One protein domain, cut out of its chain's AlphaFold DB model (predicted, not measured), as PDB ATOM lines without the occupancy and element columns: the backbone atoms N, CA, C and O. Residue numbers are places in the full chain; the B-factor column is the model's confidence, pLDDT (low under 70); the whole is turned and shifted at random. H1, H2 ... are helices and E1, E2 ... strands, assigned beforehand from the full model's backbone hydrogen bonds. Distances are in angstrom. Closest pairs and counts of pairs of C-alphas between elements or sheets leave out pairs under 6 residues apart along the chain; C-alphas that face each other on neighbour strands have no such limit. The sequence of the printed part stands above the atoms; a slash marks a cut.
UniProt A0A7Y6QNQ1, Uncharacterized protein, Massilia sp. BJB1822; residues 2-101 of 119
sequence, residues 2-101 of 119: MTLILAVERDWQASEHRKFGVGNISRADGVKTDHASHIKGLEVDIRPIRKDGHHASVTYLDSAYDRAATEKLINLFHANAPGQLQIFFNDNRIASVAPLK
ATOM      1  N   MET A   2      25.003 143.779 129.481       94.06
ATOM      2  CA  MET A   2      25.463 142.983 130.641       94.06
ATOM      3  C   MET A   2      24.444 142.876 131.792       94.06
ATOM      4  O   MET A   2      24.164 141.781 132.269       94.06
ATOM      5  N   THR A   3      23.822 143.992 132.187       96.31
ATOM      6  CA  THR A   3      22.784 144.004 133.233       96.31
ATOM      7  C   THR A   3      21.589 143.112 132.891       96.31
ATOM      8  O   THR A   3      21.070 142.440 133.774       96.31
ATOM      9  N   LEU A   4      21.184 143.064 131.615       97.56
ATOM     10  CA  LEU A   4      20.085 142.210 131.160       97.56
ATOM     11  C   LEU A   4      20.445 140.730 131.324       97.56
ATOM     12  O   LEU A   4      19.665 139.981 131.894       97.56
ATOM     13  N   ILE A   5      21.643 140.324 130.896       97.56
ATOM     14  CA  ILE A   5      22.109 138.932 131.027       97.56
ATOM     15  C   ILE A   5      22.116 138.498 132.499       97.56
ATOM     16  O   ILE A   5      21.632 137.417 132.827       97.56
ATOM     17  N   LEU A   6      22.626 139.351 133.394       97.88
ATOM     18  CA  LEU A   6      22.677 139.059 134.830       97.88
ATOM     19  C   LEU A   6      21.282 138.985 135.466       97.88
ATOM     20  O   LEU A   6      21.042 138.123 136.309       97.88
ATOM     21  N   ALA A   7      20.360 139.864 135.062       98.25
ATOM     22  CA  ALA A   7      18.978 139.836 135.534       98.25
ATOM     23  C   ALA A   7      18.242 138.570 135.066       98.25
ATOM     24  O   ALA A   7      17.608 137.896 135.875       98.25
ATOM     25  N   VAL A   8      18.410 138.194 133.793       98.50
ATOM     26  CA  VAL A   8      17.862 136.948 133.239       98.50
ATOM     27  C   VAL A   8      18.409 135.732 133.979       98.50
ATOM     28  O   VAL A   8      17.628 134.863 134.353       98.50
ATOM     29  N   GLU A   9      19.718 135.665 134.239       97.94
ATOM     30  CA  GLU A   9      20.297 134.513 134.941       97.94
ATOM     31  C   GLU A   9      19.816 134.398 136.390       97.94
ATOM     32  O   GLU A   9      19.564 133.296 136.874       97.94
ATOM     33  N   ARG A  10      19.629 135.524 137.086       97.88
ATOM     34  CA  ARG A  10      19.045 135.517 138.433       97.88
ATOM     35  C   ARG A  10      17.656 134.869 138.430       97.88
ATOM     36  O   ARG A  10      17.383 134.013 139.269       97.88
ATOM     37  N   ASP A  11      16.797 135.261 137.495       98.25
ATOM     38  CA  ASP A  11      15.423 134.759 137.421       98.25
ATOM     39  C   ASP A  11      15.369 133.316 136.889       98.25
ATOM     40  O   ASP A  11      14.547 132.502 137.320       98.25
ATOM     41  N   TRP A  12      16.286 132.965 135.986       98.19
ATOM     42  CA  TRP A  12      16.442 131.612 135.463       98.19
ATOM     43  C   TRP A  12      16.780 130.615 136.574       98.19
ATOM     44  O   TRP A  12      16.068 129.622 136.741       98.19
ATOM     45  N   GLN A  13      17.784 130.924 137.403       97.25
ATOM     46  CA  GLN A  13      18.214 130.060 138.508       97.25
ATOM     47  C   GLN A  13      17.130 129.807 139.562       97.25
ATOM     48  O   GLN A  13      17.190 128.803 140.269       97.25
ATOM     49  N   ALA A  14      16.121 130.676 139.668       96.44
ATOM     50  CA  ALA A  14      15.011 130.472 140.597       96.44
ATOM     51  C   ALA A  14      14.112 129.283 140.210       96.44
ATOM     52  O   ALA A  14      13.339 128.799 141.034       96.44
ATOM     53  N   SER A  15      14.169 128.826 138.955       93.38
ATOM     54  CA  SER A  15      13.230 127.831 138.426       93.38
ATOM     55  C   SER A  15      13.850 126.814 137.466       93.38
ATOM     56  O   SER A  15      13.133 125.970 136.928       93.38
ATOM     57  N   GLU A  16      15.151 126.903 137.211       96.00
ATOM     58  CA  GLU A  16      15.887 126.008 136.332       96.00
ATOM     59  C   GLU A  16      17.319 125.829 136.844       96.00
ATOM     60  O   GLU A  16      17.978 126.781 137.255       96.00
ATOM     61  N   HIS A  17      17.800 124.586 136.842       94.00
ATOM     62  CA  HIS A  17      19.116 124.236 137.386       94.00
ATOM     63  C   HIS A  17      20.192 124.192 136.296       94.00
ATOM     64  O   HIS A  17      21.378 124.380 136.577       94.00
ATOM     65  N   ARG A  18      19.787 123.951 135.043       96.69
ATOM     66  CA  ARG A  18      20.680 123.939 133.880       96.69
ATOM     67  C   ARG A  18      21.203 125.342 133.607       96.69
ATOM     68  O   ARG A  18      20.466 126.314 133.729       96.69
ATOM     69  N   LYS A  19      22.456 125.465 133.178       95.38
ATOM     70  CA  LYS A  19      23.015 126.747 132.727       95.38
ATOM     71  C   LYS A  19      22.681 127.000 131.261       95.38
ATOM     72  O   LYS A  19      22.599 126.059 130.474       95.38
ATOM     73  N   PHE A  20      22.528 128.269 130.889       96.75
ATOM     74  CA  PHE A  20      22.516 128.681 129.487       96.75
ATOM     75  C   PHE A  20      23.876 129.250 129.084       96.75
ATOM     76  O   PHE A  20      24.603 129.821 129.895       96.75
ATOM     77  N   GLY A  21      24.239 129.071 127.815       97.06
ATOM     78  CA  GLY A  21      25.499 129.576 127.278       97.06
ATOM     79  C   GLY A  21      25.342 130.985 126.721       97.06
ATOM     80  O   GLY A  21      24.481 131.208 125.872       97.06
ATOM     81  N   VAL A  22      26.204 131.907 127.143       96.88
ATOM     82  CA  VAL A  22      26.360 133.225 126.512       96.88
ATOM     83  C   VAL A  22      27.436 133.111 125.435       96.88
ATOM     84  O   VAL A  22      28.558 132.692 125.717       96.88
ATOM     85  N   GLY A  23      27.062 133.403 124.194       93.19
ATOM     86  CA  GLY A  23      27.926 133.382 123.021       93.19
ATOM     87  C   GLY A  23      28.535 134.751 122.735       93.19
ATOM     88  O   GLY A  23      28.974 135.456 123.644       93.19
ATOM     89  N   ASN A  24      28.577 135.116 121.454       91.75
ATOM     90  CA  ASN A  24      29.175 136.374 121.034       91.75
ATOM     91  C   ASN A  24      28.390 137.566 121.599       91.75
ATOM     92  O   ASN A  24      27.160 137.571 121.633       91.75
ATOM     93  N   ILE A  25      29.141 138.573 122.030       90.25
ATOM     94  CA  ILE A  25      28.695 139.930 122.343       90.25
ATOM     95  C   ILE A  25      29.564 140.884 121.517       90.25
ATOM     96  O   ILE A  25      30.584 140.475 120.949       90.25
ATOM     97  N   SER A  26      29.197 142.163 121.457       85.12
ATOM     98  CA  SER A  26      30.029 143.165 120.788       85.12
ATOM     99  C   SER A  26      31.431 143.250 121.384       85.12
ATOM    100  O   SER A  26      31.623 143.174 122.600       85.12
ATOM    101  N   ARG A  27      32.421 143.452 120.512       83.12
ATOM    102  CA  ARG A  27      33.790 143.739 120.939       83.12
ATOM    103  C   ARG A  27      33.860 145.114 121.603       83.12
ATOM    104  O   ARG A  27      33.135 146.027 121.219       83.12
ATOM    105  N   ALA A  28      34.774 145.274 122.560       81.00
ATOM    106  CA  ALA A  28      34.958 146.534 123.286       81.00
ATOM    107  C   ALA A  28      35.358 147.711 122.375       81.00
ATOM    108  O   ALA A  28      35.046 148.857 122.677       81.00
ATOM    109  N   ASP A  29      36.032 147.419 121.263       82.44
ATOM    110  CA  ASP A  29      36.460 148.382 120.244       82.44
ATOM    111  C   ASP A  29      35.397 148.629 119.153       82.44
ATOM    112  O   ASP A  29      35.637 149.408 118.233       82.44
ATOM    113  N   GLY A  30      34.237 147.961 119.220       77.12
ATOM    114  CA  GLY A  30      33.189 148.047 118.199       77.12
ATOM    115  C   GLY A  30      33.615 147.513 116.826       77.12
ATOM    116  O   GLY A  30      32.941 147.763 115.828       77.12
ATOM    117  N   VAL A  31      34.738 146.794 116.730       80.62
ATOM    118  CA  VAL A  31      35.209 146.273 115.446       80.62
ATOM    119  C   VAL A  31      34.276 145.161 114.983       80.62
ATOM    120  O   VAL A  31      33.987 144.211 115.710       80.62
ATOM    121  N   LYS A  32      33.810 145.277 113.739       74.19
ATOM    122  CA  LYS A  32      32.939 144.283 113.123       74.19
ATOM    123  C   LYS A  32      33.664 142.941 112.981       74.19
ATOM    124  O   LYS A  32      34.785 142.883 112.479       74.19
ATOM    125  N   THR A  33      33.005 141.869 113.398       73.00
ATOM    126  CA  THR A  33      33.468 140.489 113.203       73.00
ATOM    127  C   THR A  33      32.851 139.892 111.931       73.00
ATOM    128  O   THR A  33      32.319 140.600 111.078       73.00
ATOM    129  N   ASP A  34      32.917 138.576 111.764       69.88
ATOM    130  CA  ASP A  34      32.207 137.837 110.715       69.88
ATOM    131  C   ASP A  34      30.669 137.938 110.818       69.88
ATOM    132  O   ASP A  34      29.949 137.551 109.890       69.88
ATOM    133  N   HIS A  35      30.157 138.492 111.919       68.44
ATOM    134  CA  HIS A  35      28.747 138.788 112.134       68.44
ATOM    135  C   HIS A  35      28.354 140.167 111.568       68.44
ATOM    136  O   HIS A  35      29.121 141.130 111.568       68.44
ATOM    137  N   ALA A  36      27.128 140.268 111.037       71.94
ATOM    138  CA  ALA A  36      26.619 141.522 110.476       71.94
ATOM    139  C   ALA A  36      26.251 142.558 111.560       71.94
ATOM    140  O   ALA A  36      26.368 143.754 111.290       71.94
ATOM    141  N   SER A  37      25.837 142.091 112.747       77.38
ATOM    142  CA  SER A  37      25.565 142.861 113.975       77.38
ATOM    143  C   SER A  37      26.698 142.667 115.005       77.38
ATOM    144  O   SER A  37      27.794 142.264 114.620       77.38
ATOM    145  N   HIS A  38      26.456 142.946 116.296       83.31
ATOM    146  CA  HIS A  38      27.442 142.880 117.397       83.31
ATOM    147  C   HIS A  38      28.502 143.984 117.366       83.31
ATOM    148  O   HIS A  38      29.687 143.751 117.602       83.31
ATOM    149  N   ILE A  39      28.068 145.209 117.086       81.31
ATOM    150  CA  ILE A  39      28.957 146.379 117.019       81.31
ATOM    151  C   ILE A  39      28.640 147.374 118.138       81.31
ATOM    152  O   ILE A  39      29.531 148.066 118.625       81.31
ATOM    153  N   LYS A  40      27.374 147.450 118.563       85.44
ATOM    154  CA  LYS A  40      26.862 148.551 119.390       85.44
ATOM    155  C   LYS A  40      26.868 148.255 120.890       85.44
ATOM    156  O   LYS A  40      26.542 149.129 121.686       85.44
ATOM    157  N   GLY A  41      27.192 147.028 121.292       88.44
ATOM    158  CA  GLY A  41      27.057 146.572 122.679       88.44
ATOM    159  C   GLY A  41      25.604 146.315 123.090       88.44
ATOM    160  O   GLY A  41      25.311 146.211 124.288       88.44
ATOM    161  N   LEU A  42      24.695 146.224 122.116       92.38
ATOM    162  CA  LEU A  42      23.253 146.052 122.313       92.38
ATOM    163  C   LEU A  42      22.760 144.677 121.860       92.38
ATOM    164  O   LEU A  42      21.562 144.408 121.929       92.38
ATOM    165  N   GLU A  43      23.684 143.813 121.449       93.38
ATOM    166  CA  GLU A  43      23.415 142.504 120.880       93.38
ATOM    167  C   GLU A  43      24.165 141.393 121.626       93.38
ATOM    168  O   GLU A  43      25.286 141.601 122.099       93.38
ATOM    169  N   VAL A  44      23.546 140.216 121.744       96.31
ATOM    170  CA  VAL A  44      24.159 139.010 122.317       96.31
ATOM    171  C   VAL A  44      23.570 137.747 121.691       96.31
ATOM    172  O   VAL A  44      22.368 137.671 121.452       96.31
ATOM    173  N   ASP A  45      24.404 136.736 121.463       97.25
ATOM    174  CA  ASP A  45      23.961 135.405 121.048       97.25
ATOM    175  C   ASP A  45      23.845 134.496 122.273       97.25
ATOM    176  O   ASP A  45      24.759 134.435 123.096       97.25
ATOM    177  N   ILE A  46      22.752 133.746 122.391       98.31
ATOM    178  CA  ILE A  46      22.515 132.830 123.512       98.31
ATOM    179  C   ILE A  46      22.281 131.416 122.991       98.31
ATOM    180  O   ILE A  46      21.573 131.199 122.004       98.31
ATOM    181  N   ARG A  47      22.886 130.427 123.651       98.19
ATOM    182  CA  ARG A  47      22.713 129.013 123.308       98.19
ATOM    183  C   ARG A  47      21.302 128.532 123.674       98.19
ATOM    184  O   ARG A  47      20.849 128.812 124.783       98.19
ATOM    185  N   PRO A  48      20.637 127.749 122.805       98.06
ATOM    186  CA  PRO A  48      19.399 127.077 123.159       98.06
ATOM    187  C   PRO A  48      19.661 126.014 124.230       98.06
ATOM    188  O   PRO A  48      20.772 125.491 124.354       98.06
ATOM    189  N   ILE A  49      18.633 125.686 125.004       98.50
ATOM    190  CA  ILE A  49      18.767 124.768 126.132       98.50
ATOM    191  C   ILE A  49      18.783 123.323 125.646       98.50
ATOM    192  O   ILE A  49      17.998 122.921 124.785       98.50
ATOM    193  N   ARG A  50      19.664 122.518 126.241       98.19
ATOM    194  CA  ARG A  50      19.661 121.064 126.091       98.19
ATOM    195  C   ARG A  50      18.860 120.407 127.207       98.19
ATOM    196  O   ARG A  50      18.920 120.822 128.365       98.19
ATOM    197  N   LYS A  51      18.159 119.324 126.881       97.94
ATOM    198  CA  LYS A  51      17.431 118.481 127.840       97.94
ATOM    199  C   LYS A  51      18.355 117.885 128.898       97.94
ATOM    200  O   LYS A  51      17.984 117.829 130.062       97.94
ATOM    201  N   ASP A  52      19.557 117.484 128.493       96.19
ATOM    202  CA  ASP A  52      20.550 116.842 129.363       96.19
ATOM    203  C   ASP A  52      21.386 117.827 130.193       96.19
ATOM    204  O   ASP A  52      22.207 117.404 131.001       96.19
ATOM    205  N   GLY A  53      21.209 119.139 129.996       94.50
ATOM    206  CA  GLY A  53      21.965 120.164 130.715       94.50
ATOM    207  C   GLY A  53      23.463 120.203 130.397       94.50
ATOM    208  O   GLY A  53      24.190 120.964 131.032       94.50
ATOM    209  N   HIS A  54      23.949 119.421 129.428       95.50
ATOM    210  CA  HIS A  54      25.363 119.419 129.070       95.50
ATOM    211  C   HIS A  54      25.780 120.757 128.457       95.50
ATOM    212  O   HIS A  54      25.046 121.372 127.684       95.50
ATOM    213  N   HIS A  55      27.014 121.177 128.727       94.69
ATOM    214  CA  HIS A  55      27.606 122.375 128.129       94.69
ATOM    215  C   HIS A  55      28.147 122.059 126.722       94.69
ATOM    216  O   HIS A  55      29.349 122.105 126.472       94.69
ATOM    217  N   ALA A  56      27.251 121.683 125.809       94.25
ATOM    218  CA  ALA A  56      27.560 121.294 124.436       94.25
ATOM    219  C   ALA A  56      26.688 122.062 123.432       94.25
ATOM    220  O   ALA A  56      25.650 122.620 123.786       94.25
ATOM    221  N   SER A  57      27.098 122.083 122.162       94.75
ATOM    222  CA  SER A  57      26.279 122.659 121.094       94.75
ATOM    223  C   SER A  57      24.968 121.886 120.913       94.75
ATOM    224  O   SER A  57      24.871 120.689 121.199       94.75
ATOM    225  N   VAL A  58      23.944 122.595 120.443       97.94
ATOM    226  CA  VAL A  58      22.665 122.022 120.027       97.94
ATOM    227  C   VAL A  58      22.038 122.923 118.966       97.94
ATOM    228  O   VAL A  58      22.221 124.142 119.005       97.94
ATOM    229  N   THR A  59      21.320 122.333 118.020       98.56
ATOM    230  CA  THR A  59      20.426 123.019 117.084       98.56
ATOM    231  C   THR A  59      18.967 122.761 117.462       98.56
ATOM    232  O   THR A  59      18.667 121.757 118.103       98.56
ATOM    233  N   TYR A  60      18.029 123.611 117.035       98.25
ATOM    234  CA  TYR A  60      16.591 123.398 117.300       98.25
ATOM    235  C   TYR A  60      16.001 122.120 116.658       98.25
ATOM    236  O   TYR A  60      14.861 121.737 116.957       98.25
ATOM    237  N   LEU A  61      16.768 121.482 115.766       98.06
ATOM    238  CA  LEU A  61      16.440 120.231 115.084       98.06
ATOM    239  C   LEU A  61      16.916 118.996 115.862       98.06
ATOM    240  O   LEU A  61      16.437 117.891 115.604       98.06
ATOM    241  N   ASP A  62      17.840 119.162 116.808       98.38
ATOM    242  CA  ASP A  62      18.426 118.040 117.533       98.38
ATOM    243  C   ASP A  62      17.435 117.454 118.544       98.38
ATOM    244  O   ASP A  62      16.701 118.164 119.230       98.38
ATOM    245  N   SER A  63      17.473 116.137 118.748       98.00
ATOM    246  CA  SER A  63      16.645 115.473 119.767       98.00
ATOM    247  C   SER A  63      16.964 115.935 121.197       98.00
ATOM    248  O   SER A  63      16.081 115.934 122.063       98.00
ATOM    249  N   ALA A  64      18.208 116.364 121.434       98.12
ATOM    250  CA  ALA A  64      18.685 116.896 122.704       98.12
ATOM    251  C   ALA A  64      18.173 118.316 123.008       98.12
ATOM    252  O   ALA A  64      18.295 118.756 124.147       98.12
ATOM    253  N   TYR A  65      17.598 119.028 122.034       98.56
ATOM    254  CA  TYR A  65      17.068 120.379 122.212       98.56
ATOM    255  C   TYR A  65      15.817 120.398 123.097       98.56
ATOM    256  O   TYR A  65      14.872 119.631 122.892       98.56
ATOM    257  N   ASP A  66      15.800 121.302 124.072       98.44
ATOM    258  CA  ASP A  66      14.647 121.587 124.917       98.44
ATOM    259  C   ASP A  66      13.964 122.884 124.470       98.44
ATOM    260  O   ASP A  66      14.364 123.997 124.836       98.44
ATOM    261  N   ARG A  67      12.902 122.724 123.673       98.62
ATOM    262  CA  ARG A  67      12.099 123.843 123.176       98.62
ATOM    263  C   ARG A  67      11.443 124.635 124.296       98.62
ATOM    264  O   ARG A  67      11.540 125.856 124.294       98.62
ATOM    265  N   ALA A  68      10.797 123.958 125.243       98.31
ATOM    266  CA  ALA A  68      10.042 124.623 126.302       98.31
ATOM    267  C   ALA A  68      10.968 125.440 127.213       98.31
ATOM    268  O   ALA A  68      10.663 126.580 127.553       98.31
ATOM    269  N   ALA A  69      12.136 124.891 127.557       98.44
ATOM    270  CA  ALA A  69      13.128 125.618 128.341       98.44
ATOM    271  C   ALA A  69      13.732 126.801 127.566       98.44
ATOM    272  O   ALA A  69      13.963 127.860 128.143       98.44
ATOM    273  N   THR A  70      13.943 126.652 126.258       98.69
ATOM    274  CA  THR A  70      14.440 127.743 125.405       98.69
ATOM    275  C   THR A  70      13.415 128.864 125.257       98.69
ATOM    276  O   THR A  70      13.771 130.029 125.391       98.69
ATOM    277  N   GLU A  71      12.142 128.530 125.052       98.69
ATOM    278  CA  GLU A  71      11.041 129.497 125.025       98.69
ATOM    279  C   GLU A  71      10.911 130.233 126.362       98.69
ATOM    280  O   GLU A  71      10.822 131.459 126.394       98.69
ATOM    281  N   LYS A  72      10.999 129.509 127.484       98.50
ATOM    282  CA  LYS A  72      11.029 130.112 128.821       98.50
ATOM    283  C   LYS A  72      12.192 131.095 128.974       98.50
ATOM    284  O   LYS A  72      11.982 132.197 129.475       98.50
ATOM    285  N   LEU A  73      13.395 130.726 128.533       98.69
ATOM    286  CA  LEU A  73      14.561 131.608 128.590       98.69
ATOM    287  C   LEU A  73      14.363 132.866 127.729       98.69
ATOM    288  O   LEU A  73      14.613 133.972 128.199       98.69
ATOM    289  N   ILE A  74      13.856 132.717 126.504       98.69
ATOM    290  CA  ILE A  74      13.507 133.834 125.613       98.69
ATOM    291  C   ILE A  74      12.490 134.774 126.279       98.69
ATOM    292  O   ILE A  74      12.647 135.996 126.247       98.69
ATOM    293  N   ASN A  75      11.483 134.221 126.952       98.50
ATOM    294  CA  ASN A  75      10.492 135.012 127.676       98.50
ATOM    295  C   ASN A  75      11.107 135.772 128.860       98.50
ATOM    296  O   ASN A  75      10.718 136.913 129.106       98.50
ATOM    297  N   LEU A  76      12.101 135.204 129.553       98.56
ATOM    298  CA  LEU A  76      12.839 135.929 130.593       98.56
ATOM    299  C   LEU A  76      13.636 137.106 130.025       98.56
ATOM    300  O   LEU A  76      13.680 138.154 130.672       98.56
ATOM    301  N   PHE A  77      14.224 136.967 128.832       98.50
ATOM    302  CA  PHE A  77      14.870 138.088 128.144       98.50
ATOM    303  C   PHE A  77      13.878 139.220 127.885       98.50
ATOM    304  O   PHE A  77      14.170 140.358 128.238       98.50
ATOM    305  N   HIS A  78      12.694 138.921 127.344       98.19
ATOM    306  CA  HIS A  78      11.651 139.933 127.161       98.19
ATOM    307  C   HIS A  78      11.185 140.553 128.484       98.19
ATOM    308  O   HIS A  78      11.040 141.768 128.559       98.19
ATOM    309  N   ALA A  79      10.984 139.746 129.528       97.94
ATOM    310  CA  ALA A  79      10.487 140.215 130.820       97.94
ATOM    311  C   ALA A  79      11.480 141.122 131.569       97.94
ATOM    312  O   ALA A  79      11.062 142.021 132.292       97.94
ATOM    313  N   ASN A  80      12.785 140.890 131.406       98.31
ATOM    314  CA  ASN A  80      13.834 141.661 132.078       98.31
ATOM    315  C   ASN A  80      14.380 142.823 131.235       98.31
ATOM    316  O   ASN A  80      15.162 143.634 131.739       98.31
ATOM    317  N   ALA A  81      14.027 142.903 129.951       97.50
ATOM    318  CA  ALA A  81      14.546 143.941 129.077       97.50
ATOM    319  C   ALA A  81      13.966 145.319 129.436       97.50
ATOM    320  O   ALA A  81      12.750 145.476 129.507       97.50
ATOM    321  N   PRO A  82      14.807 146.360 129.581       95.62
ATOM    322  CA  PRO A  82      14.343 147.732 129.796       95.62
ATOM    323  C   PRO A  82      13.729 148.379 128.539       95.62
ATOM    324  O   PRO A  82      13.398 149.560 128.559       95.62
ATOM    325  N   GLY A  83      13.619 147.647 127.431       95.00
ATOM    326  CA  GLY A  83      13.119 148.136 126.153       95.00
ATOM    327  C   GLY A  83      12.769 146.982 125.219       95.00
ATOM    328  O   GLY A  83      13.014 145.817 125.541       95.00
ATOM    329  N   GLN A  84      12.200 147.304 124.058       96.06
ATOM    330  CA  GLN A  84      11.788 146.295 123.085       96.06
ATOM    331  C   GLN A  84      12.996 145.493 122.586       96.06
ATOM    332  O   GLN A  84      14.023 146.059 122.205       96.06
ATOM    333  N   LEU A  85      12.845 144.170 122.564       97.12
ATOM    334  CA  LEU A  85      13.806 143.260 121.955       97.12
ATOM    335  C   LEU A  85      13.289 142.769 120.605       97.12
ATOM    336  O   LEU A  85      12.103 142.466 120.458       97.12
ATOM    337  N   GLN A  86      14.211 142.614 119.664       96.88
ATOM    338  CA  GLN A  86      14.061 141.740 118.512       96.88
ATOM    339  C   GLN A  86      14.907 140.493 118.772       96.88
ATOM    340  O   GLN A  86      16.092 140.600 119.095       96.88
ATOM    341  N   ILE A  87      14.300 139.316 118.631       97.81
ATOM    342  CA  ILE A  87      15.000 138.041 118.793       97.81
ATOM    343  C   ILE A  87      14.981 137.284 117.469       97.81
ATOM    344  O   ILE A  87      13.913 137.100 116.879       97.81
ATOM    345  N   PHE A  88      16.156 136.857 116.997       98.06
ATOM    346  CA  PHE A  88      16.276 135.999 115.819       98.06
ATOM    347  C   PHE A  88      16.613 134.566 116.206       98.06
ATOM    348  O   PHE A  88      17.638 134.319 116.839       98.06
ATOM    349  N   PHE A  89      15.764 133.624 115.808       98.56
ATOM    350  CA  PHE A  89      15.950 132.192 116.025       98.56
ATOM    351  C   PHE A  89      15.092 131.403 115.038       98.56
ATOM    352  O   PHE A  89      13.972 131.809 114.732       98.56
ATOM    353  N   ASN A  90      15.598 130.279 114.533       98.62
ATOM    354  CA  ASN A  90      14.912 129.546 113.462       98.62
ATOM    355  C   ASN A  90      13.844 128.558 113.939       98.62
ATOM    356  O   ASN A  90      13.109 128.024 113.107       98.62
ATOM    357  N   ASP A  91      13.692 128.350 115.250       98.31
ATOM    358  CA  ASP A  91      12.546 127.605 115.765       98.31
ATOM    359  C   ASP A  91      11.260 128.447 115.718       98.31
ATOM    360  O   ASP A  91      10.856 129.061 116.704       98.31
ATOM    361  N   ASN A  92      10.580 128.423 114.571       96.62
ATOM    362  CA  ASN A  92       9.313 129.126 114.347       96.62
ATOM    363  C   ASN A  92       8.129 128.596 115.178       96.62
ATOM    364  O   ASN A  92       7.019 129.115 115.066       96.62
ATOM    365  N   ARG A  93       8.340 127.560 115.999       98.06
ATOM    366  CA  ARG A  93       7.347 127.077 116.966       98.06
ATOM    367  C   ARG A  93       7.303 127.975 118.209       98.06
ATOM    368  O   ARG A  93       6.358 127.851 118.978       98.06
ATOM    369  N   ILE A  94       8.301 128.845 118.402       98.19
ATOM    370  CA  ILE A  94       8.333 129.884 119.438       98.19
ATOM    371  C   ILE A  94       7.801 131.182 118.821       98.19
ATOM    372  O   ILE A  94       8.334 131.665 117.828       98.19
ATOM    373  N   ALA A  95       6.740 131.758 119.383       95.19
ATOM    374  CA  ALA A  95       6.031 132.866 118.732       95.19
ATOM    375  C   ALA A  95       6.797 134.205 118.739       95.19
ATOM    376  O   ALA A  95       6.575 135.047 117.873       95.19
ATOM    377  N   SER A  96       7.688 134.421 119.710       95.44
ATOM    378  CA  SER A  96       8.396 135.692 119.923       95.44
ATOM    379  C   SER A  96       9.690 135.846 119.115       95.44
ATOM    380  O   SER A  96      10.423 136.815 119.314       95.44
ATOM    381  N   VAL A  97       9.994 134.913 118.206       97.88
ATOM    382  CA  VAL A  97      11.228 134.938 117.408       97.88
ATOM    383  C   VAL A  97      10.948 135.170 115.929       97.88
ATOM    384  O   VAL A  97       9.924 134.753 115.392       97.88
ATOM    385  N   ALA A  98      11.899 135.804 115.249       97.25
ATOM    386  CA  ALA A  98      11.920 135.898 113.796       97.25
ATOM    387  C   ALA A  98      13.012 134.977 113.221       97.25
ATOM    388  O   ALA A  98      14.147 135.005 113.703       97.25
ATOM    389  N   PRO A  99      12.732 134.176 112.183       97.12
ATOM    390  CA  PRO A  99      13.760 133.354 111.559       97.12
ATOM    391  C   PRO A  99      14.775 134.222 110.809       97.12
ATOM    392  O   PRO A  99      14.425 135.200 110.144       97.12
ATOM    393  N   LEU A 100      16.047 133.834 110.874       95.44
ATOM    394  CA  LEU A 100      17.140 134.465 110.145       95.44
ATOM    395  C   LEU A 100      18.214 133.422 109.812       95.44
ATOM    396  O   LEU A 100      18.571 132.561 110.620       95.44
ATOM    397  N   LYS A 101      18.776 133.493 108.601       95.00
ATOM    398  CA  LYS A 101      19.808 132.548 108.143       95.00
ATOM    399  C   LYS A 101      20.926 132.420 109.194       95.00
ATOM    400  O   LYS A 101      21.402 133.437 109.690       95.00
TER     401      LYS A 101
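This is residues 2 to 101 of the 119 residues of an uncharacterized protein of Massilia sp. BJB1822 (UniProt A0A7Y6QNQ1). You will see little regular structure: helices H1 and H2 cross, the thin hairpin E1 and E2 runs beyond them, and E3 is near E2. Long loops, residues 26 to 42 and 47 to 66, reach to opposite ends. The 100 printed residues hold H1, E1, E2, H2, E3 in that order, class mixed, with only 38 in named elements; the antiparallel sheet is E1 - E2. It is compact, radius of gyration of the C-alphas 13.6 A, spanning 36 by 29 by 26 A.

Find C-alpha 2 at (25.463, 142.983, 130.641), where H1, residues 2 to 13, begins its 16.8 A. Then come E1, residues 22 to 25, and E2, 43 to 46. H2, 67 to 80, runs 20.0 A; E3, 85 to 88, ends at (16.276, 135.999, 115.819).

H1 and H2 touch, closest C-alphas Val 8 and Leu 76 at 5.8 A, opposite ways at a steep tilt of 50 degrees. Every O i to N i+4 pair in both is within hydrogen-bond range. In the hairpin, antiparallel at 155 degrees, look at N 23 and O 45, 2.8 A. E3 pairs with no named strand.

The printed part has no cut. Links E1 to E2 and E2 to H2 are long. Only residues 34 to 35 have pLDDT under 70.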